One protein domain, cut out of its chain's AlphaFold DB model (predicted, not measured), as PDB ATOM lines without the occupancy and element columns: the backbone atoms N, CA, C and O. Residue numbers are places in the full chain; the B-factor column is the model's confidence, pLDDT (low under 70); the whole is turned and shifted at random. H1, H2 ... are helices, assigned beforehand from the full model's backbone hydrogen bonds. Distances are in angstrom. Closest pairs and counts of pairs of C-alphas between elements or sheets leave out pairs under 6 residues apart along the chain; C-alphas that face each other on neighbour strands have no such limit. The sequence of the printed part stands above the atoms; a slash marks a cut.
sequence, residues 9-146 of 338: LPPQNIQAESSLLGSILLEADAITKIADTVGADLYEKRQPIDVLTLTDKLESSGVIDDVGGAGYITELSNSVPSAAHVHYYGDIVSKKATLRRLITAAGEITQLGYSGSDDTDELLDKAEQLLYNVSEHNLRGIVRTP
ATOM      1  N   LEU A   9     169.602 211.281 197.281       82.69
ATOM      2  CA  LEU A   9     168.528 210.347 197.580       82.69
ATOM      3  C   LEU A   9     167.974 210.679 198.969       82.69
ATOM      4  O   LEU A   9     168.760 210.900 199.901       82.69
ATOM      5  N   PRO A  10     166.639 210.704 199.131       86.06
ATOM      6  CA  PRO A  10     166.050 210.943 200.433       86.06
ATOM      7  C   PRO A  10     166.562 209.888 201.427       86.06
ATOM      8  O   PRO A  10     166.804 208.738 201.044       86.06
ATOM      9  N   PRO A  11     166.735 210.239 202.713       88.62
ATOM     10  CA  PRO A  11     167.225 209.312 203.720       88.62
ATOM     11  C   PRO A  11     166.393 208.027 203.747       88.62
ATOM     12  O   PRO A  11     165.194 208.045 204.026       88.62
ATOM     13  N   GLN A  12     167.043 206.902 203.471       87.56
ATOM     14  CA  GLN A  12     166.404 205.591 203.398       87.56
ATOM     15  C   GLN A  12     167.338 204.493 203.900       87.56
ATOM     16  O   GLN A  12     168.557 204.673 203.967       87.56
ATOM     17  N   ASN A  13     166.755 203.361 204.278       88.94
ATOM     18  CA  ASN A  13     167.483 202.129 204.543       88.94
ATOM     19  C   ASN A  13     166.637 200.959 204.039       88.94
ATOM     20  O   ASN A  13     165.844 200.394 204.786       88.94
ATOM     21  N   ILE A  14     166.825 200.618 202.763       90.44
ATOM     22  CA  ILE A  14     166.037 199.586 202.079       90.44
ATOM     23  C   ILE A  14     166.153 198.240 202.798       90.44
ATOM     24  O   ILE A  14     165.163 197.546 202.975       90.44
ATOM     25  N   GLN A  15     167.343 197.903 203.304       88.88
ATOM     26  CA  GLN A  15     167.550 196.658 204.036       88.88
ATOM     27  C   GLN A  15     166.727 196.603 205.329       88.88
ATOM     28  O   GLN A  15     166.141 195.566 205.630       88.88
ATOM     29  N   ALA A  16     166.655 197.703 206.084       87.31
ATOM     30  CA  ALA A  16     165.835 197.774 207.290       87.31
ATOM     31  C   ALA A  16     164.336 197.744 206.960       87.31
ATOM     32  O   ALA A  16     163.585 197.096 207.677       87.31
ATOM     33  N   GLU A  17     163.913 198.389 205.870       87.94
ATOM     34  CA  GLU A  17     162.518 198.378 205.407       87.94
ATOM     35  C   GLU A  17     162.082 196.963 204.994       87.94
ATOM     36  O   GLU A  17     161.089 196.451 205.510       87.94
ATOM     37  N   SER A  18     162.876 196.276 204.167       89.44
ATOM     38  CA  SER A  18     162.650 194.867 203.824       89.44
ATOM     39  C   SER A  18     162.674 193.969 205.060       89.44
ATOM     40  O   SER A  18     161.819 193.095 205.198       89.44
ATOM     41  N   SER A  19     163.598 194.222 205.996       89.62
ATOM     42  CA  SER A  19     163.697 193.412 207.213       89.62
ATOM     43  C   SER A  19     162.518 193.614 208.168       89.62
ATOM     44  O   SER A  19     162.088 192.691 208.861       89.62
ATOM     45  N   LEU A  20     161.971 194.825 208.212       88.00
ATOM     46  CA  LEU A  20     160.785 195.141 208.994       88.00
ATOM     47  C   LEU A  20     159.564 194.408 208.430       88.00
ATOM     48  O   LEU A  20     158.874 193.715 209.173       88.00
ATOM     49  N   LEU A  21     159.346 194.505 207.115       88.50
ATOM     50  CA  LEU A  21     158.240 193.831 206.432       88.50
ATOM     51  C   LEU A  21     158.338 192.308 206.560       88.50
ATOM     52  O   LEU A  21     157.357 191.666 206.917       88.50
ATOM     53  N   GLY A  22     159.524 191.729 206.357       89.06
ATOM     54  CA  GLY A  22     159.733 190.296 206.560       89.06
ATOM     55  C   GLY A  22     159.467 189.856 208.003       89.06
ATOM     56  O   GLY A  22     158.858 188.813 208.218       89.06
ATOM     57  N   SER A  23     159.831 190.670 209.002       88.25
ATOM     58  CA  SER A  23     159.547 190.368 210.414       88.25
ATOM     59  C   SER A  23     158.043 190.342 210.704       88.25
ATOM     60  O   SER A  23     157.587 189.472 211.442       88.25
ATOM     61  N   ILE A  24     157.275 191.257 210.099       86.81
ATOM     62  CA  ILE A  24     155.807 191.301 210.210       86.81
ATOM     63  C   ILE A  24     155.169 190.059 209.575       86.81
ATOM     64  O   ILE A  24     154.224 189.514 210.133       86.81
ATOM     65  N   LEU A  25     155.698 189.593 208.440       87.00
ATOM     66  CA  LEU A  25     155.193 188.402 207.745       87.00
ATOM     67  C   LEU A  25     155.510 187.086 208.470       87.00
ATOM     68  O   LEU A  25     154.795 186.103 208.279       87.00
ATOM     69  N   LEU A  26     156.585 187.053 209.265       86.25
ATOM     70  CA  LEU A  26     157.004 185.877 210.034       86.25
ATOM     71  C   LEU A  26     156.266 185.751 211.374       86.25
ATOM     72  O   LEU A  26     155.918 184.643 211.780       86.25
ATOM     73  N   GLU A  27     156.044 186.866 212.073       83.44
ATOM     74  CA  GLU A  27     155.372 186.908 213.374       83.44
ATOM     75  C   GLU A  27     154.144 187.825 213.321       83.44
ATOM     76  O   GLU A  27     154.270 189.046 213.257       83.44
ATOM     77  N   ALA A  28     152.948 187.253 213.474       75.25
ATOM     78  CA  ALA A  28     151.698 188.019 213.490       75.25
ATOM     79  C   ALA A  28     151.647 189.101 214.589       75.25
ATOM     80  O   ALA A  28     151.012 190.134 214.403       75.25
ATOM     81  N   ASP A  29     152.343 188.893 215.711       77.62
ATOM     82  CA  ASP A  29     152.404 189.850 216.824       77.62
ATOM     83  C   ASP A  29     153.443 190.964 216.608       77.62
ATOM     84  O   ASP A  29     153.477 191.936 217.366       77.62
ATOM     85  N   ALA A  30     154.310 190.847 215.598       78.62
ATOM     86  CA  ALA A  30     155.384 191.808 215.362       78.62
ATOM     87  C   ALA A  30     154.847 193.201 215.025       78.62
ATOM     88  O   ALA A  30     155.427 194.191 215.463       78.62
ATOM     89  N   ILE A  31     153.712 193.286 214.323       76.19
ATOM     90  CA  ILE A  31     153.043 194.556 214.020       76.19
ATOM     91  C   ILE A  31     152.552 195.269 215.285       76.19
ATOM     92  O   ILE A  31     152.737 196.475 215.413       76.19
ATOM     93  N   THR A  32     152.006 194.532 216.256       75.38
ATOM     94  CA  THR A  32     151.524 195.088 217.529       75.38
ATOM     95  C   THR A  32     152.670 195.705 218.324       75.38
ATOM     96  O   THR A  32     152.496 196.736 218.960       75.38
ATOM     97  N   LYS A  33     153.864 195.106 218.242       72.56
ATOM     98  CA  LYS A  33     155.076 195.592 218.915       72.56
ATOM     99  C   LYS A  33     155.591 196.923 218.348       72.56
ATOM    100  O   LYS A  33     156.248 197.668 219.064       72.56
ATOM    101  N   ILE A  34     155.333 197.224 217.073       74.62
ATOM    102  CA  ILE A  34     155.875 198.411 216.380       74.62
ATOM    103  C   ILE A  34     154.811 199.423 215.946       74.62
ATOM    104  O   ILE A  34     155.162 200.433 215.329       74.62
ATOM    105  N   ALA A  35     153.531 199.153 216.216       70.19
ATOM    106  CA  ALA A  35     152.412 199.987 215.778       70.19
ATOM    107  C   ALA A  35     152.589 201.449 216.224       70.19
ATOM    108  O   ALA A  35     152.376 202.370 215.432       70.19
ATOM    109  N   ASP A  36     153.095 201.648 217.441       66.12
ATOM    110  CA  ASP A  36     153.366 202.971 218.011       66.12
ATOM    111  C   ASP A  36     154.536 203.693 217.319       66.12
ATOM    112  O   ASP A  36     154.567 204.922 217.247       66.12
ATOM    113  N   THR A  37     155.499 202.942 216.775       65.88
ATOM    114  CA  THR A  37     156.747 203.469 216.198       65.88
ATOM    115  C   THR A  37     156.637 203.791 214.707       65.88
ATOM    116  O   THR A  37     157.260 204.746 214.234       65.88
ATOM    117  N   VAL A  38     155.888 202.982 213.947       64.44
ATOM    118  CA  VAL A  38     155.833 203.053 212.471       64.44
ATOM    119  C   VAL A  38     154.496 203.619 211.964       64.44
ATOM    120  O   VAL A  38     154.442 204.141 210.851       64.44
ATOM    121  N   GLY A  39     153.454 203.638 212.803       60.31
ATOM    122  CA  GLY A  39     152.131 204.180 212.484       60.31
ATOM    123  C   GLY A  39     151.046 203.098 212.459       60.31
ATOM    124  O   GLY A  39     151.260 201.993 211.967       60.31
ATOM    125  N   ALA A  40     149.874 203.438 213.002       48.16
ATOM    126  CA  ALA A  40     148.792 202.506 213.323       48.16
ATOM    127  C   ALA A  40     147.961 202.012 212.119       48.16
ATOM    128  O   ALA A  40     147.211 201.047 212.268       48.16
ATOM    129  N   ASP A  41     148.111 202.611 210.934       50.97
ATOM    130  CA  ASP A  41     147.246 202.342 209.769       50.97
ATOM    131  C   ASP A  41     147.333 200.885 209.275       50.97
ATOM    132  O   ASP A  41     146.418 200.379 208.628       50.97
ATOM    133  N   LEU A  42     148.410 200.170 209.614       49.38
ATOM    134  CA  LEU A  42     148.580 198.758 209.265       49.38
ATOM    135  C   LEU A  42     147.822 197.798 210.209       49.38
ATOM    136  O   LEU A  42     147.637 196.633 209.859       49.38
ATOM    137  N   TYR A  43     147.369 198.246 211.389       51.88
ATOM    138  CA  TYR A  43     146.853 197.372 212.457       51.88
ATOM    139  C   TYR A  43     145.335 197.467 212.701       51.88
ATOM    140  O   TYR A  43     144.799 196.774 213.570       51.88
ATOM    141  N   GLU A  44     144.593 198.265 211.930       52.34
ATOM    142  CA  GLU A  44     143.174 198.542 212.220       52.34
ATOM    143  C   GLU A  44     142.264 197.299 212.244       52.34
ATOM    144  O   GLU A  44     141.179 197.338 212.823       52.34
ATOM    145  N   LYS A  45     142.685 196.166 211.663       52.81
ATOM    146  CA  LYS A  45     141.849 194.955 211.572       52.81
ATOM    147  C   LYS A  45     142.237 193.802 212.492       52.81
ATOM    148  O   LYS A  45     141.511 192.810 212.489       52.81
ATOM    149  N   ARG A  46     143.315 193.903 213.290       56.78
ATOM    150  CA  ARG A  46     143.822 192.810 214.163       56.78
ATOM    151  C   ARG A  46     143.857 191.428 213.481       56.78
ATOM    152  O   ARG A  46     143.712 190.399 214.137       56.78
ATOM    153  N   GLN A  47     143.986 191.400 212.156       59.94
ATOM    154  CA  GLN A  47     144.086 190.160 211.401       59.94
ATOM    155  C   GLN A  47     145.567 189.796 211.316       59.94
ATOM    156  O   GLN A  47     146.360 190.671 210.965       59.94
ATOM    157  N   PRO A  48     145.948 188.549 211.640       64.12
ATOM    158  CA  PRO A  48     147.298 188.066 211.390       64.12
ATOM    159  C   PRO A  48     147.640 188.287 209.916       64.12
ATOM    160  O   PRO A  48     146.870 187.891 209.040       64.12
ATOM    161  N   ILE A  49     148.763 188.948 209.649       75.38
ATOM    162  CA  ILE A  49     149.264 189.144 208.289       75.38
ATOM    163  C   ILE A  49     150.396 188.142 208.097       75.38
ATOM    164  O   ILE A  49     151.461 188.293 208.682       75.38
ATOM    165  N   ASP A  50     150.153 187.117 207.289       82.50
ATOM    166  CA  ASP A  50     151.176 186.180 206.829       82.50
ATOM    167  C   ASP A  50     151.320 186.257 205.302       82.50
ATOM    168  O   ASP A  50     150.544 186.930 204.616       82.50
ATOM    169  N   VAL A  51     152.336 185.582 204.758       86.69
ATOM    170  CA  VAL A  51     152.642 185.591 203.317       86.69
ATOM    171  C   VAL A  51     151.436 185.177 202.471       86.69
ATOM    172  O   VAL A  51     151.176 185.800 201.443       86.69
ATOM    173  N   LEU A  52     150.689 184.154 202.894       87.75
ATOM    174  CA  LEU A  52     149.544 183.641 202.142       87.75
ATOM    175  C   LEU A  52     148.397 184.654 202.152       87.75
ATOM    176  O   LEU A  52     147.920 185.069 201.101       87.75
ATOM    177  N   THR A  53     148.026 185.118 203.342       86.06
ATOM    178  CA  THR A  53     146.930 186.062 203.562       86.06
ATOM    179  C   THR A  53     147.195 187.395 202.865       86.06
ATOM    180  O   THR A  53     146.284 187.978 202.274       86.06
ATOM    181  N   LEU A  54     148.442 187.882 202.890       86.12
ATOM    182  CA  LEU A  54     148.830 189.097 202.178       86.12
ATOM    183  C   LEU A  54     148.777 188.901 200.657       86.12
ATOM    184  O   LEU A  54     148.269 189.776 199.957       86.12
ATOM    185  N   THR A  55     149.261 187.765 200.149       88.94
ATOM    186  CA  THR A  55     149.243 187.465 198.708       88.94
ATOM    187  C   THR A  55     147.809 187.387 198.191       88.94
ATOM    188  O   THR A  55     147.462 188.140 197.284       88.94
ATOM    189  N   ASP A  56     146.940 186.603 198.836       89.12
ATOM    190  CA  ASP A  56     145.517 186.494 198.484       89.12
ATOM    191  C   ASP A  56     144.826 187.868 198.508       89.12
ATOM    192  O   ASP A  56     143.983 188.206 197.663       89.12
ATOM    193  N   LYS A  57     145.190 188.711 199.484       87.69
ATOM    194  CA  LYS A  57     144.626 190.053 199.604       87.69
ATOM    195  C   LYS A  57     145.038 190.958 198.447       87.69
ATOM    196  O   LYS A  57     144.181 191.655 197.911       87.69
ATOM    197  N   LEU A  58     146.312 190.941 198.067       88.75
ATOM    198  CA  LEU A  58     146.852 191.759 196.981       88.75
ATOM    199  C   LEU A  58     146.401 191.264 195.601       88.75
ATOM    200  O   LEU A  58     146.129 192.084 194.720       88.75
ATOM    201  N   GLU A  59     146.264 189.947 195.429       90.56
ATOM    202  CA  GLU A  59     145.686 189.327 194.234       90.56
ATOM    203  C   GLU A  59     144.217 189.720 194.073       90.56
ATOM    204  O   GLU A  59     143.810 190.190 193.011       90.56
ATOM    205  N   SER A  60     143.419 189.615 195.142       90.50
ATOM    206  CA  SER A  60     141.999 189.993 195.099       90.50
ATOM    207  C   SER A  60     141.767 191.488 194.867       90.50
ATOM    208  O   SER A  60     140.723 191.859 194.330       90.50
ATOM    209  N   SER A  61     142.721 192.354 195.231       90.19
ATOM    210  CA  SER A  61     142.681 193.781 194.889       90.19
ATOM    211  C   SER A  61     143.339 194.124 193.550       90.19
ATOM    212  O   SER A  61     143.281 195.283 193.148       90.19
ATOM    213  N   GLY A  62     143.940 193.156 192.850       91.81
ATOM    214  CA  GLY A  62     144.523 193.344 191.519       91.81
ATOM    215  C   GLY A  62     145.792 194.202 191.476       91.81
ATOM    216  O   GLY A  62     146.107 194.735 190.419       91.81
ATOM    217  N   VAL A  63     146.507 194.346 192.599       93.25
ATOM    218  CA  VAL A  63     147.733 195.176 192.724       93.25
ATOM    219  C   VAL A  63     148.986 194.340 193.015       93.25
ATOM    220  O   VAL A  63     150.051 194.880 193.297       93.25
ATOM    221  N   ILE A  64     148.868 193.008 192.981       90.56
ATOM    222  CA  ILE A  64     149.974 192.084 193.266       90.56
ATOM    223  C   ILE A  64     151.168 192.292 192.320       90.56
ATOM    224  O   ILE A  64     152.317 192.207 192.750       90.56
ATOM    225  N   ASP A  65     150.907 192.618 191.055       90.50
ATOM    226  CA  ASP A  65     151.952 192.841 190.054       90.50
ATOM    227  C   ASP A  65     152.712 194.154 190.310       90.50
ATOM    228  O   ASP A  65     153.932 194.200 190.137       90.50
ATOM    229  N   ASP A  66     152.029 195.190 190.813       90.50
ATOM    230  CA  ASP A  66     152.629 196.497 191.126       90.50
ATOM    231  C   ASP A  66     153.627 196.421 192.291       90.50
ATOM    232  O   ASP A  66     154.563 197.218 192.370       90.50
ATOM    233  N   VAL A  67     153.455 195.447 193.190       87.06
ATOM    234  CA  VAL A  67     154.348 195.227 194.338       87.06
ATOM    235  C   VAL A  67     155.463 194.211 194.060       87.06
ATOM    236  O   VAL A  67     156.203 193.867 194.976       87.06
ATOM    237  N   GLY A  68     155.601 193.718 192.824       88.19
ATOM    238  CA  GLY A  68     156.644 192.756 192.436       88.19
ATOM    239  C   GLY A  68     156.220 191.281 192.464       88.19
ATOM    240  O   GLY A  68     157.056 190.394 192.285       88.19
ATOM    241  N   GLY A  69     154.929 191.002 192.655       91.31
ATOM    242  CA  GLY A  69     154.362 189.657 192.603       91.31
ATOM    243  C   GLY A  69     154.548 188.834 193.883       91.31
ATOM    244  O   GLY A  69     155.262 189.210 194.814       91.31
ATOM    245  N   ALA A  70     153.950 187.639 193.905       89.75
ATOM    246  CA  ALA A  70     154.066 186.695 195.025       89.75
ATOM    247  C   ALA A  70     155.525 186.288 195.334       89.75
ATOM    248  O   ALA A  70     155.880 185.988 196.480       89.75
ATOM    249  N   GLY A  71     156.394 186.309 194.315       91.75
ATOM    250  CA  GLY A  71     157.825 186.045 194.468       91.75
ATOM    251  C   GLY A  71     158.516 187.058 195.383       91.75
ATOM    252  O   GLY A  71     159.264 186.653 196.270       91.75
ATOM    253  N   TYR A  72     158.204 188.349 195.235       91.25
ATOM    254  CA  TYR A  72     158.800 189.406 196.053       91.25
ATOM    255  C   TYR A  72     158.364 189.324 197.522       91.25
ATOM    256  O   TYR A  72     159.183 189.466 198.425       91.25
ATOM    257  N   ILE A  73     157.096 188.998 197.788       89.06
ATOM    258  CA  ILE A  73     156.594 188.801 199.161       89.06
ATOM    259  C   ILE A  73     157.322 187.630 199.842       89.06
ATOM    260  O   ILE A  73     157.718 187.715 201.007       89.06
ATOM    261  N   THR A  74     157.555 186.548 199.097       89.94
ATOM    262  CA  THR A  74     158.319 185.392 199.586       89.94
ATOM    263  C   THR A  74     159.784 185.758 199.840       89.94
ATOM    264  O   THR A  74     160.370 185.342 200.841       89.94
ATOM    265  N   GLU A  75     160.388 186.562 198.964       90.75
ATOM    266  CA  GLU A  75     161.748 187.079 199.140       90.75
ATOM    267  C   GLU A  75     161.870 187.947 200.400       90.75
ATOM    268  O   GLU A  75     162.796 187.744 201.187       90.75
ATOM    269  N   LEU A  76     160.905 188.837 200.656       88.62
ATOM    270  CA  LEU A  76     160.855 189.654 201.872       88.62
ATOM    271  C   LEU A  76     160.857 188.791 203.138       88.62
ATOM    272  O   LEU A  76     161.655 189.042 204.043       88.62
ATOM    273  N   SER A  77     160.035 187.739 203.183       87.19
ATOM    274  CA  SER A  77     160.002 186.807 204.318       87.19
ATOM    275  C   SER A  77     161.332 186.074 204.522       87.19
ATOM    276  O   SER A  77     161.692 185.779 205.659       87.19
ATOM    277  N   ASN A  78     162.069 185.786 203.447       87.50
ATOM    278  CA  ASN A  78     163.365 185.103 203.509       87.50
ATOM    279  C   ASN A  78     164.545 186.050 203.786       87.50
ATOM    280  O   ASN A  78     165.633 185.593 204.136       87.50
ATOM    281  N   SER A  79     164.355 187.361 203.620       83.88
ATOM    282  CA  SER A  79     165.399 188.375 203.823       83.88
ATOM    283  C   SER A  79     165.734 188.627 205.301       83.88
ATOM    284  O   SER A  79     166.773 189.213 205.612       83.88
ATOM    285  N   VAL A  80     164.880 188.154 206.216       81.56
ATOM    286  CA  VAL A  80     164.984 188.379 207.661       81.56
ATOM    287  C   VAL A  80     165.508 187.137 208.377       81.56
ATOM    288  O   VAL A  80     164.848 186.103 208.361       81.56
ATOM    289  N   PRO A  81     166.647 187.230 209.086       71.31
ATOM    290  CA  PRO A  81     167.159 186.116 209.882       71.31
ATOM    291  C   PRO A  81     166.303 185.796 211.116       71.31
ATOM    292  O   PRO A  81     166.267 184.651 211.558       71.31
ATOM    293  N   SER A  82     165.669 186.811 211.718       78.94
ATOM    294  CA  SER A  82     164.831 186.674 212.914       78.94
ATOM    295  C   SER A  82     163.888 187.865 213.093       78.94
ATOM    296  O   SER A  82     164.324 189.017 213.032       78.94
ATOM    297  N   ALA A  83     162.621 187.583 213.403       81.25
ATOM    298  CA  ALA A  83     161.620 188.593 213.750       81.25
ATOM    299  C   ALA A  83     161.837 189.212 215.150       81.25
ATOM    300  O   ALA A  83     161.265 190.256 215.467       81.25
ATOM    301  N   ALA A  84     162.736 188.651 215.972       79.88
ATOM    302  CA  ALA A  84     163.021 189.145 217.322       79.88
ATOM    303  C   ALA A  84     163.568 190.588 217.356       79.88
ATOM    304  O   ALA A  84     163.474 191.264 218.380       79.88
ATOM    305  N   HIS A  85     164.136 191.075 216.247       82.69
ATOM    306  CA  HIS A  85     164.703 192.422 216.135       82.69
ATOM    307  C   HIS A  85     163.773 193.428 215.442       82.69
ATOM    308  O   HIS A  85     164.230 194.497 215.037       82.69
ATOM    309  N   VAL A  86     162.470 193.135 215.346       84.75
ATOM    310  CA  VAL A  86     161.486 194.013 214.690       84.75
ATOM    311  C   VAL A  86     161.528 195.461 215.205       84.75
ATOM    312  O   VAL A  86     161.510 196.386 214.397       84.75
ATOM    313  N   HIS A  87     161.696 195.682 216.516       82.94
ATOM    314  CA  HIS A  87     161.819 197.028 217.095       82.94
ATOM    315  C   HIS A  87     163.023 197.800 216.550       82.94
ATOM    316  O   HIS A  87     162.911 198.970 216.205       82.94
ATOM    317  N   TYR A  88     164.173 197.134 216.424       83.81
ATOM    318  CA  TYR A  88     165.391 197.762 215.921       83.81
ATOM    319  C   TYR A  88     165.232 198.208 214.462       83.81
ATOM    320  O   TYR A  88     165.636 199.314 214.098       83.81
ATOM    321  N   TYR A  89     164.606 197.375 213.624       83.81
ATOM    322  CA  TYR A  89     164.301 197.747 212.243       83.81
ATOM    323  C   TYR A  89     163.253 198.866 212.183       83.81
ATOM    324  O   TYR A  89     163.446 199.833 211.445       83.81
ATOM    325  N   GLY A  90     162.211 198.789 213.018       84.00
ATOM    326  CA  GLY A  90     161.187 199.824 213.163       84.00
ATOM    327  C   GLY A  90     161.780 201.190 213.511       84.00
ATOM    328  O   GLY A  90     161.475 202.177 212.843       84.00
ATOM    329  N   ASP A  91     162.713 201.242 214.463       82.12
ATOM    330  CA  ASP A  91     163.416 202.466 214.859       82.12
ATOM    331  C   ASP A  91     164.224 203.079 213.713       82.12
ATOM    332  O   ASP A  91     164.245 204.300 213.536       82.12
ATOM    333  N   ILE A  92     164.929 202.253 212.932       84.69
ATOM    334  CA  ILE A  92     165.706 202.733 211.784       84.69
ATOM    335  C   ILE A  92     164.769 203.348 210.746       84.69
ATOM    336  O   ILE A  92     165.024 204.463 210.282       84.69
ATOM    337  N   VAL A  93     163.696 202.638 210.391       85.62
ATOM    338  CA  VAL A  93     162.718 203.092 209.397       85.62
ATOM    339  C   VAL A  93     162.034 204.373 209.866       85.62
ATOM    340  O   VAL A  93     161.975 205.338 209.105       85.62
ATOM    341  N   SER A  94     161.617 204.433 211.131       83.12
ATOM    342  CA  SER A  94     160.986 205.608 211.739       83.12
ATOM    343  C   SER A  94     161.912 206.830 211.710       83.12
ATOM    344  O   SER A  94     161.547 207.877 211.174       83.12
ATOM    345  N   LYS A  95     163.181 206.679 212.121       84.00
ATOM    346  CA  LYS A  95     164.185 207.758 212.040       84.00
ATOM    347  C   LYS A  95     164.379 208.268 210.614       84.00
ATOM    348  O   LYS A  95     164.469 209.476 210.396       84.00
ATOM    349  N   LYS A  96     164.462 207.372 209.626       85.62
ATOM    350  CA  LYS A  96     164.603 207.771 208.216       85.62
ATOM    351  C   LYS A  96     163.338 208.448 207.692       85.62
ATOM    352  O   LYS A  96     163.454 209.476 207.030       85.62
ATOM    353  N   ALA A  97     162.155 207.947 208.042       85.69
ATOM    354  CA  ALA A  97     160.881 208.567 207.696       85.69
ATOM    355  C   ALA A  97     160.777 209.995 208.249       85.69
ATOM    356  O   ALA A  97     160.373 210.899 207.522       85.69
ATOM    357  N   THR A  98     161.216 210.226 209.485       84.44
ATOM    358  CA  THR A  98     161.295 211.562 210.088       84.44
ATOM    359  C   THR A  98     162.187 212.509 209.308       84.44
ATOM    360  O   THR A  98     161.784 213.632 209.021       84.44
ATOM    361  N   LEU A  99     163.382 212.059 208.922       86.88
ATOM    362  CA  LEU A  99     164.280 212.880 208.114       86.88
ATOM    363  C   LEU A  99     163.654 213.220 206.755       86.88
ATOM    364  O   LEU A  99     163.787 214.350 206.298       86.88
ATOM    365  N   ARG A 100     162.931 212.279 206.130       89.69
ATOM    366  CA  ARG A 100     162.192 212.543 204.884       89.69
ATOM    367  C   ARG A 100     161.106 213.599 205.081       89.69
ATOM    368  O   ARG A 100     161.062 214.548 204.310       89.69
ATOM    369  N   ARG A 101     160.293 213.488 206.138       86.75
ATOM    370  CA  ARG A 101     159.258 214.488 206.471       86.75
ATOM    371  C   ARG A 101     159.863 215.867 206.730       86.75
ATOM    372  O   ARG A 101     159.318 216.856 206.257       86.75
ATOM    373  N   LEU A 102     160.999 215.931 207.428       89.12
ATOM    374  CA  LEU A 102     161.713 217.186 207.671       89.12
ATOM    375  C   LEU A 102     162.190 217.834 206.365       89.12
ATOM    376  O   LEU A 102     162.042 219.039 206.199       89.12
ATOM    377  N   ILE A 103     162.736 217.043 205.437       90.38
ATOM    378  CA  ILE A 103     163.158 217.532 204.117       90.38
ATOM    379  C   ILE A 103     161.955 218.068 203.335       90.38
ATOM    380  O   ILE A 103     162.039 219.155 202.769       90.38
ATOM    381  N   THR A 104     160.832 217.345 203.336       90.50
ATOM    382  CA  THR A 104     159.585 217.798 202.701       90.50
ATOM    383  C   THR A 104     159.103 219.119 203.300       90.50
ATOM    384  O   THR A 104     158.912 220.080 202.560       90.50
ATOM    385  N   ALA A 105     159.014 219.211 204.632       90.94
ATOM    386  CA  ALA A 105     158.607 220.430 205.327       90.94
ATOM    387  C   ALA A 105     159.545 221.611 205.027       90.94
ATOM    388  O   ALA A 105     159.084 222.715 204.757       90.94
ATOM    389  N   ALA A 106     160.862 221.391 205.002       91.88
ATOM    390  CA  ALA A 106     161.831 222.426 204.644       91.88
ATOM    391  C   ALA A 106     161.661 222.912 203.192       91.88
ATOM    392  O   ALA A 106     161.802 224.107 202.923       91.88
ATOM    393  N   GLY A 107     161.342 222.008 202.262       92.81
ATOM    394  CA  GLY A 107     161.030 222.354 200.874       92.81
ATOM    395  C   GLY A 107     159.768 223.213 200.759       92.81
ATOM    396  O   GLY A 107     159.785 224.240 200.081       92.81
ATOM    397  N   GLU A 108     158.709 222.850 201.481       92.25
ATOM    398  CA  GLU A 108     157.464 223.625 201.536       92.25
ATOM    399  C   GLU A 108     157.673 225.006 202.172       92.25
ATOM    400  O   GLU A 108     157.255 226.011 201.602       92.25
ATOM    401  N   ILE A 109     158.406 225.094 203.286       91.81
ATOM    402  CA  ILE A 109     158.758 226.371 203.936       91.81
ATOM    403  C   ILE A 109     159.576 227.260 202.995       91.81
ATOM    404  O   ILE A 109     159.365 228.471 202.918       91.81
ATOM    405  N   THR A 110     160.489 226.662 202.232       93.44
ATOM    406  CA  THR A 110     161.272 227.381 201.223       93.44
ATOM    407  C   THR A 110     160.360 227.949 200.131       93.44
ATOM    408  O   THR A 110     160.499 229.110 199.750       93.44
ATOM    409  N   GLN A 111     159.390 227.163 199.656       91.25
ATOM    410  CA  GLN A 111     158.399 227.613 198.677       91.25
ATOM    411  C   GLN A 111     157.509 228.736 199.231       91.25
ATOM    412  O   GLN A 111     157.247 229.705 198.517       91.25
ATOM    413  N   LEU A 112     157.101 228.648 200.503       89.88
ATOM    414  CA  LEU A 112     156.376 229.710 201.206       89.88
ATOM    415  C   LEU A 112     157.185 231.015 201.214       89.88
ATOM    416  O   LEU A 112     156.648 232.060 200.852       89.88
ATOM    417  N   GLY A 113     158.488 230.951 201.504       88.38
ATOM    418  CA  GLY A 113     159.379 232.116 201.490       88.38
ATOM    419  C   GLY A 113     159.512 232.799 200.121       88.38
ATOM    420  O   GLY A 113     159.658 234.018 200.054       88.38
ATOM    421  N   TYR A 114     159.411 232.044 199.021       88.44
ATOM    422  CA  TYR A 114     159.405 232.606 197.662       88.44
ATOM    423  C   TYR A 114     158.035 233.123 197.204       88.44
ATOM    424  O   TYR A 114     157.977 233.894 196.247       88.44
ATOM    425  N   SER A 115     156.942 232.703 197.847       83.44
ATOM    426  CA  SER A 115     155.575 233.006 197.398       83.44
ATOM    427  C   SER A 115     155.180 234.485 197.522       83.44
ATOM    428  O   SER A 115     154.264 234.922 196.829       83.44
ATOM    429  N   GLY A 116     155.910 235.272 198.326       64.62
ATOM    430  CA  GLY A 116     155.815 236.735 198.351       64.62
ATOM    431  C   GLY A 116     154.471 237.298 198.826       64.62
ATOM    432  O   GLY A 116     154.086 238.365 198.353       64.62
ATOM    433  N   SER A 117     153.738 236.602 199.706       70.56
ATOM    434  CA  SER A 117     152.504 237.143 200.295       70.56
ATOM    435  C   SER A 117     152.793 238.288 201.273       70.56
ATOM    436  O   SER A 117     153.757 238.229 202.032       70.56
ATOM    437  N   ASP A 118     151.927 239.309 201.279       64.75
ATOM    438  CA  ASP A 118     152.066 240.491 202.147       64.75
ATOM    439  C   ASP A 118     151.796 240.190 203.635       64.75
ATOM    440  O   ASP A 118     152.233 240.945 204.505       64.75
ATOM    441  N   ASP A 119     151.106 239.086 203.942       84.88
ATOM    442  CA  ASP A 119     150.858 238.647 205.316       84.88
ATOM    443  C   ASP A 119     151.975 237.706 205.784       84.88
ATOM    444  O   ASP A 119     152.002 236.514 205.474       84.88
ATOM    445  N   THR A 120     152.956 238.282 206.479       85.50
ATOM    446  CA  THR A 120     154.104 237.540 207.015       85.50
ATOM    447  C   THR A 120     153.705 236.661 208.201       85.50
ATOM    448  O   THR A 120     154.302 235.601 208.382       85.50
ATOM    449  N   ASP A 121     152.691 237.061 208.973       86.31
ATOM    450  CA  ASP A 121     152.255 236.325 210.161       86.31
ATOM    451  C   ASP A 121     151.602 234.995 209.744       86.31
ATOM    452  O   ASP A 121     151.973 233.938 210.250       86.31
ATOM    453  N   GLU A 122     150.758 235.004 208.704       87.25
ATOM    454  CA  GLU A 122     150.152 233.776 208.158       87.25
ATOM    455  C   GLU A 122     151.203 232.786 207.603       87.25
ATOM    456  O   GLU A 122     151.041 231.564 207.691       87.25
ATOM    457  N   LEU A 123     152.301 233.286 207.019       86.00
ATOM    458  CA  LEU A 123     153.395 232.434 206.538       86.00
ATOM    459  C   LEU A 123     154.166 231.779 207.688       86.00
ATOM    460  O   LEU A 123     154.543 230.609 207.576       86.00
ATOM    461  N   LEU A 124     154.408 232.524 208.771       88.38
ATOM    462  CA  LEU A 124     155.081 232.011 209.962       88.38
ATOM    463  C   LEU A 124     154.236 230.932 210.644       88.38
ATOM    464  O   LEU A 124     154.772 229.864 210.939       88.38
ATOM    465  N   ASP A 125     152.926 231.150 210.776       88.38
ATOM    466  CA  ASP A 125     151.993 230.164 211.336       88.38
ATOM    467  C   ASP A 125     151.987 228.859 210.521       88.38
ATOM    468  O   ASP A 125     152.073 227.758 211.072       88.38
ATOM    469  N   LYS A 126     151.957 228.953 209.182       86.88
ATOM    470  CA  LYS A 126     152.042 227.771 208.303       86.88
ATOM    471  C   LYS A 126     153.377 227.046 208.441       86.88
ATOM    472  O   LYS A 126     153.404 225.816 208.471       86.88
ATOM    473  N   ALA A 127     154.487 227.778 208.528       86.88
ATOM    474  CA  ALA A 127     155.805 227.179 208.715       86.88
ATOM    475  C   ALA A 127     155.921 226.464 210.074       86.88
ATOM    476  O   ALA A 127     156.472 225.362 210.144       86.88
ATOM    477  N   GLU A 128     155.362 227.052 211.135       83.44
ATOM    478  CA  GLU A 128     155.279 226.429 212.456       83.44
ATOM    479  C   GLU A 128     154.442 225.148 212.406       83.44
ATOM    480  O   GLU A 128     154.898 224.107 212.880       83.44
ATOM    481  N   GLN A 129     153.279 225.181 211.750       88.38
ATOM    482  CA  GLN A 129     152.420 224.008 211.591       88.38
ATOM    483  C   GLN A 129     153.128 222.865 210.842       88.38
ATOM    484  O   GLN A 129     153.041 221.703 211.245       88.38
ATOM    485  N   LEU A 130     153.878 223.177 209.781       85.31
ATOM    486  CA  LEU A 130     154.649 222.184 209.030       85.31
ATOM    487  C   LEU A 130     155.734 221.525 209.890       85.31
ATOM    488  O   LEU A 130     155.867 220.300 209.876       85.31
ATOM    489  N   LEU A 131     156.484 222.306 210.672       85.81
ATOM    490  CA  LEU A 131     157.491 221.767 211.593       85.81
ATOM    491  C   LEU A 131     156.859 220.975 212.741       85.81
ATOM    492  O   LEU A 131     157.383 219.924 213.127       85.81
ATOM    493  N   TYR A 132     155.723 221.442 213.256       83.81
ATOM    494  CA  TYR A 132     154.969 220.754 214.294       83.81
ATOM    495  C   TYR A 132     154.565 219.347 213.839       83.81
ATOM    496  O   TYR A 132     154.870 218.376 214.536       83.81
ATOM    497  N   ASN A 133     154.014 219.212 212.627       79.50
ATOM    498  CA  ASN A 133     153.613 217.921 212.055       79.50
ATOM    499  C   ASN A 133     154.789 216.930 211.953       79.50
ATOM    500  O   ASN A 133     154.625 215.729 212.166       79.50
ATOM    501  N   VAL A 134     156.010 217.402 211.672       81.69
ATOM    502  CA  VAL A 134     157.211 216.543 211.672       81.69
ATOM    503  C   VAL A 134     157.532 216.035 213.084       81.69
ATOM    504  O   VAL A 134     157.958 214.888 213.254       81.69
ATOM    505  N   SER A 135     157.327 216.872 214.104       71.94
ATOM    506  CA  SER A 135     157.605 216.532 215.502       71.94
ATOM    507  C   SER A 135     156.573 215.574 216.110       71.94
ATOM    508  O   SER A 135     156.969 214.631 216.794       71.94
ATOM    509  N   GLU A 136     155.281 215.734 215.799       65.25
ATOM    510  CA  GLU A 136     154.191 214.907 216.340       65.25
ATOM    511  C   GLU A 136     154.386 213.418 216.006       65.25
ATOM    512  O   GLU A 136     154.238 212.538 216.854       65.25
ATOM    513  N   HIS A 137     154.844 213.125 214.788       56.09
ATOM    514  CA  HIS A 137     155.087 211.757 214.332       56.09
ATOM    515  C   HIS A 137     156.325 211.076 214.940       56.09
ATOM    516  O   HIS A 137     156.446 209.859 214.824       56.09
ATOM    517  N   ASN A 138     157.221 211.817 215.604       47.84
ATOM    518  CA  ASN A 138     158.317 211.246 216.406       47.84
ATOM    519  C   ASN A 138     157.950 211.066 217.877       47.84
ATOM    520  O   ASN A 138     158.668 210.398 218.617       47.84
ATOM    521  N   LEU A 139     156.876 211.719 218.310       42.56
ATOM    522  CA  LEU A 139     156.570 211.963 219.709       42.56
ATOM    523  C   LEU A 139     155.231 211.348 220.119       42.56
ATOM    524  O   LEU A 139     154.662 211.760 221.122       42.56
ATOM    525  N   ARG A 140     154.748 210.301 219.437       39.78
ATOM    526  CA  ARG A 140     153.516 209.590 219.839       39.78
ATOM    527  C   ARG A 140     153.581 208.888 221.215       39.78
ATOM    528  O   ARG A 140     152.618 208.244 221.600       39.78
ATOM    529  N   GLY A 141     154.660 209.073 221.986       33.00
ATOM    530  CA  GLY A 141     154.734 208.764 223.424       33.00
ATOM    531  C   GLY A 141     154.984 209.969 224.352       33.00
ATOM    532  O   GLY A 141     155.095 209.778 225.562       33.00
ATOM    533  N   ILE A 142     155.108 211.195 223.825       28.19
ATOM    534  CA  ILE A 142     155.337 212.440 224.582       28.19
ATOM    535  C   ILE A 142     154.559 213.576 223.906       28.19
ATOM    536  O   ILE A 142     155.065 214.252 223.009       28.19
ATOM    537  N   VAL A 143     153.330 213.825 224.353       28.81
ATOM    538  CA  VAL A 143     152.554 214.968 223.861       28.81
ATOM    539  C   VAL A 143     153.132 216.251 224.451       28.81
ATOM    540  O   VAL A 143     153.107 216.480 225.660       28.81
ATOM    541  N   ARG A 144     153.665 217.109 223.578       28.77
ATOM    542  CA  ARG A 144     153.962 218.504 223.908       28.77
ATOM    543  C   ARG A 144     152.733 219.317 223.522       28.77
ATOM    544  O   ARG A 144     152.394 219.398 222.342       28.77
ATOM    545  N   THR A 145     152.048 219.876 224.513       30.53
ATOM    546  CA  THR A 145     150.961 220.827 224.267       30.53
ATOM    547  C   THR A 145     151.503 222.031 223.491       30.53
ATOM    548  O   THR A 145     152.560 222.548 223.874       30.53
ATOM    549  N   PRO A 146     150.824 222.489 222.425       28.80
ATOM    550  CA  PRO A 146     151.193 223.725 221.746       28.80
ATOM    551  C   PRO A 146     151.137 224.905 222.726       28.80
ATOM    552  O   PRO A 146     150.252 224.981 223.579       28.80
TER     553      PRO A 146
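Overview. This is residues 9 to 146 of the 338 residues of the protein "DnaB domain-containing protein" of Candidatus Saccharibacteria bacterium SW_7_54_9 (UniProt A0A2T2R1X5). A long helical hairpin, H5 and H6, makes the length, and a head of four shorter helices, H1 to H4, packs on the beginning of H5 through H1 and H2. The printed part has 138 residues, with six named helices, H1 to H6 in order along the chain, and no named strand; its class is all helix, with 91 of the 138 residues in the named helices, and the whole is loose: radius of gyration of the C-alphas 18.7 A, spans 57 by 33 by 28 A.

Arrangement. Start at H1, residues 14 to 26; it touches residues 83 to 93 of H5, residues 83 to 114, closest at C-alphas 23 and 83, 4.3 A. H2, residues 30 to 38, touches H5's residues 83 to 94, closest at C-alphas 38 and 94, 5.8 A. H3, residues 51 to 60, and H4, residues 69 to 78, form a hairpin, closest at C-alphas 55 and 70, 6.1 A. H4 touches H1, about perpendicular at 89 degrees, closest at C-alphas 22 and 77, 4.2 A. H6, residues 120 to 136, forms a hairpin with H5, touching its residues 98 to 113 at 6 degrees, closest at C-alphas 109 and 127, 5.7 A. Each O i to N i+4 pair is within hydrogen-bond range in H1, H3 and H6; 3 of 5 are in H2, 5 of 6 in H4, 26 of 28 in H5.

Along the chain. Find C-alpha 14 at (166.037, 199.586, 202.079), where H1 begins. H5 runs 46.9 A; H6 runs 24.5 A to C-alpha 136 at (154.191, 214.907, 216.340).

Size, cuts and confidence. The printed part has no cut; the link H2 to H3 is long. Look for pLDDT under 70 at residues 36 to 48, 116, 118 and 136 to 146.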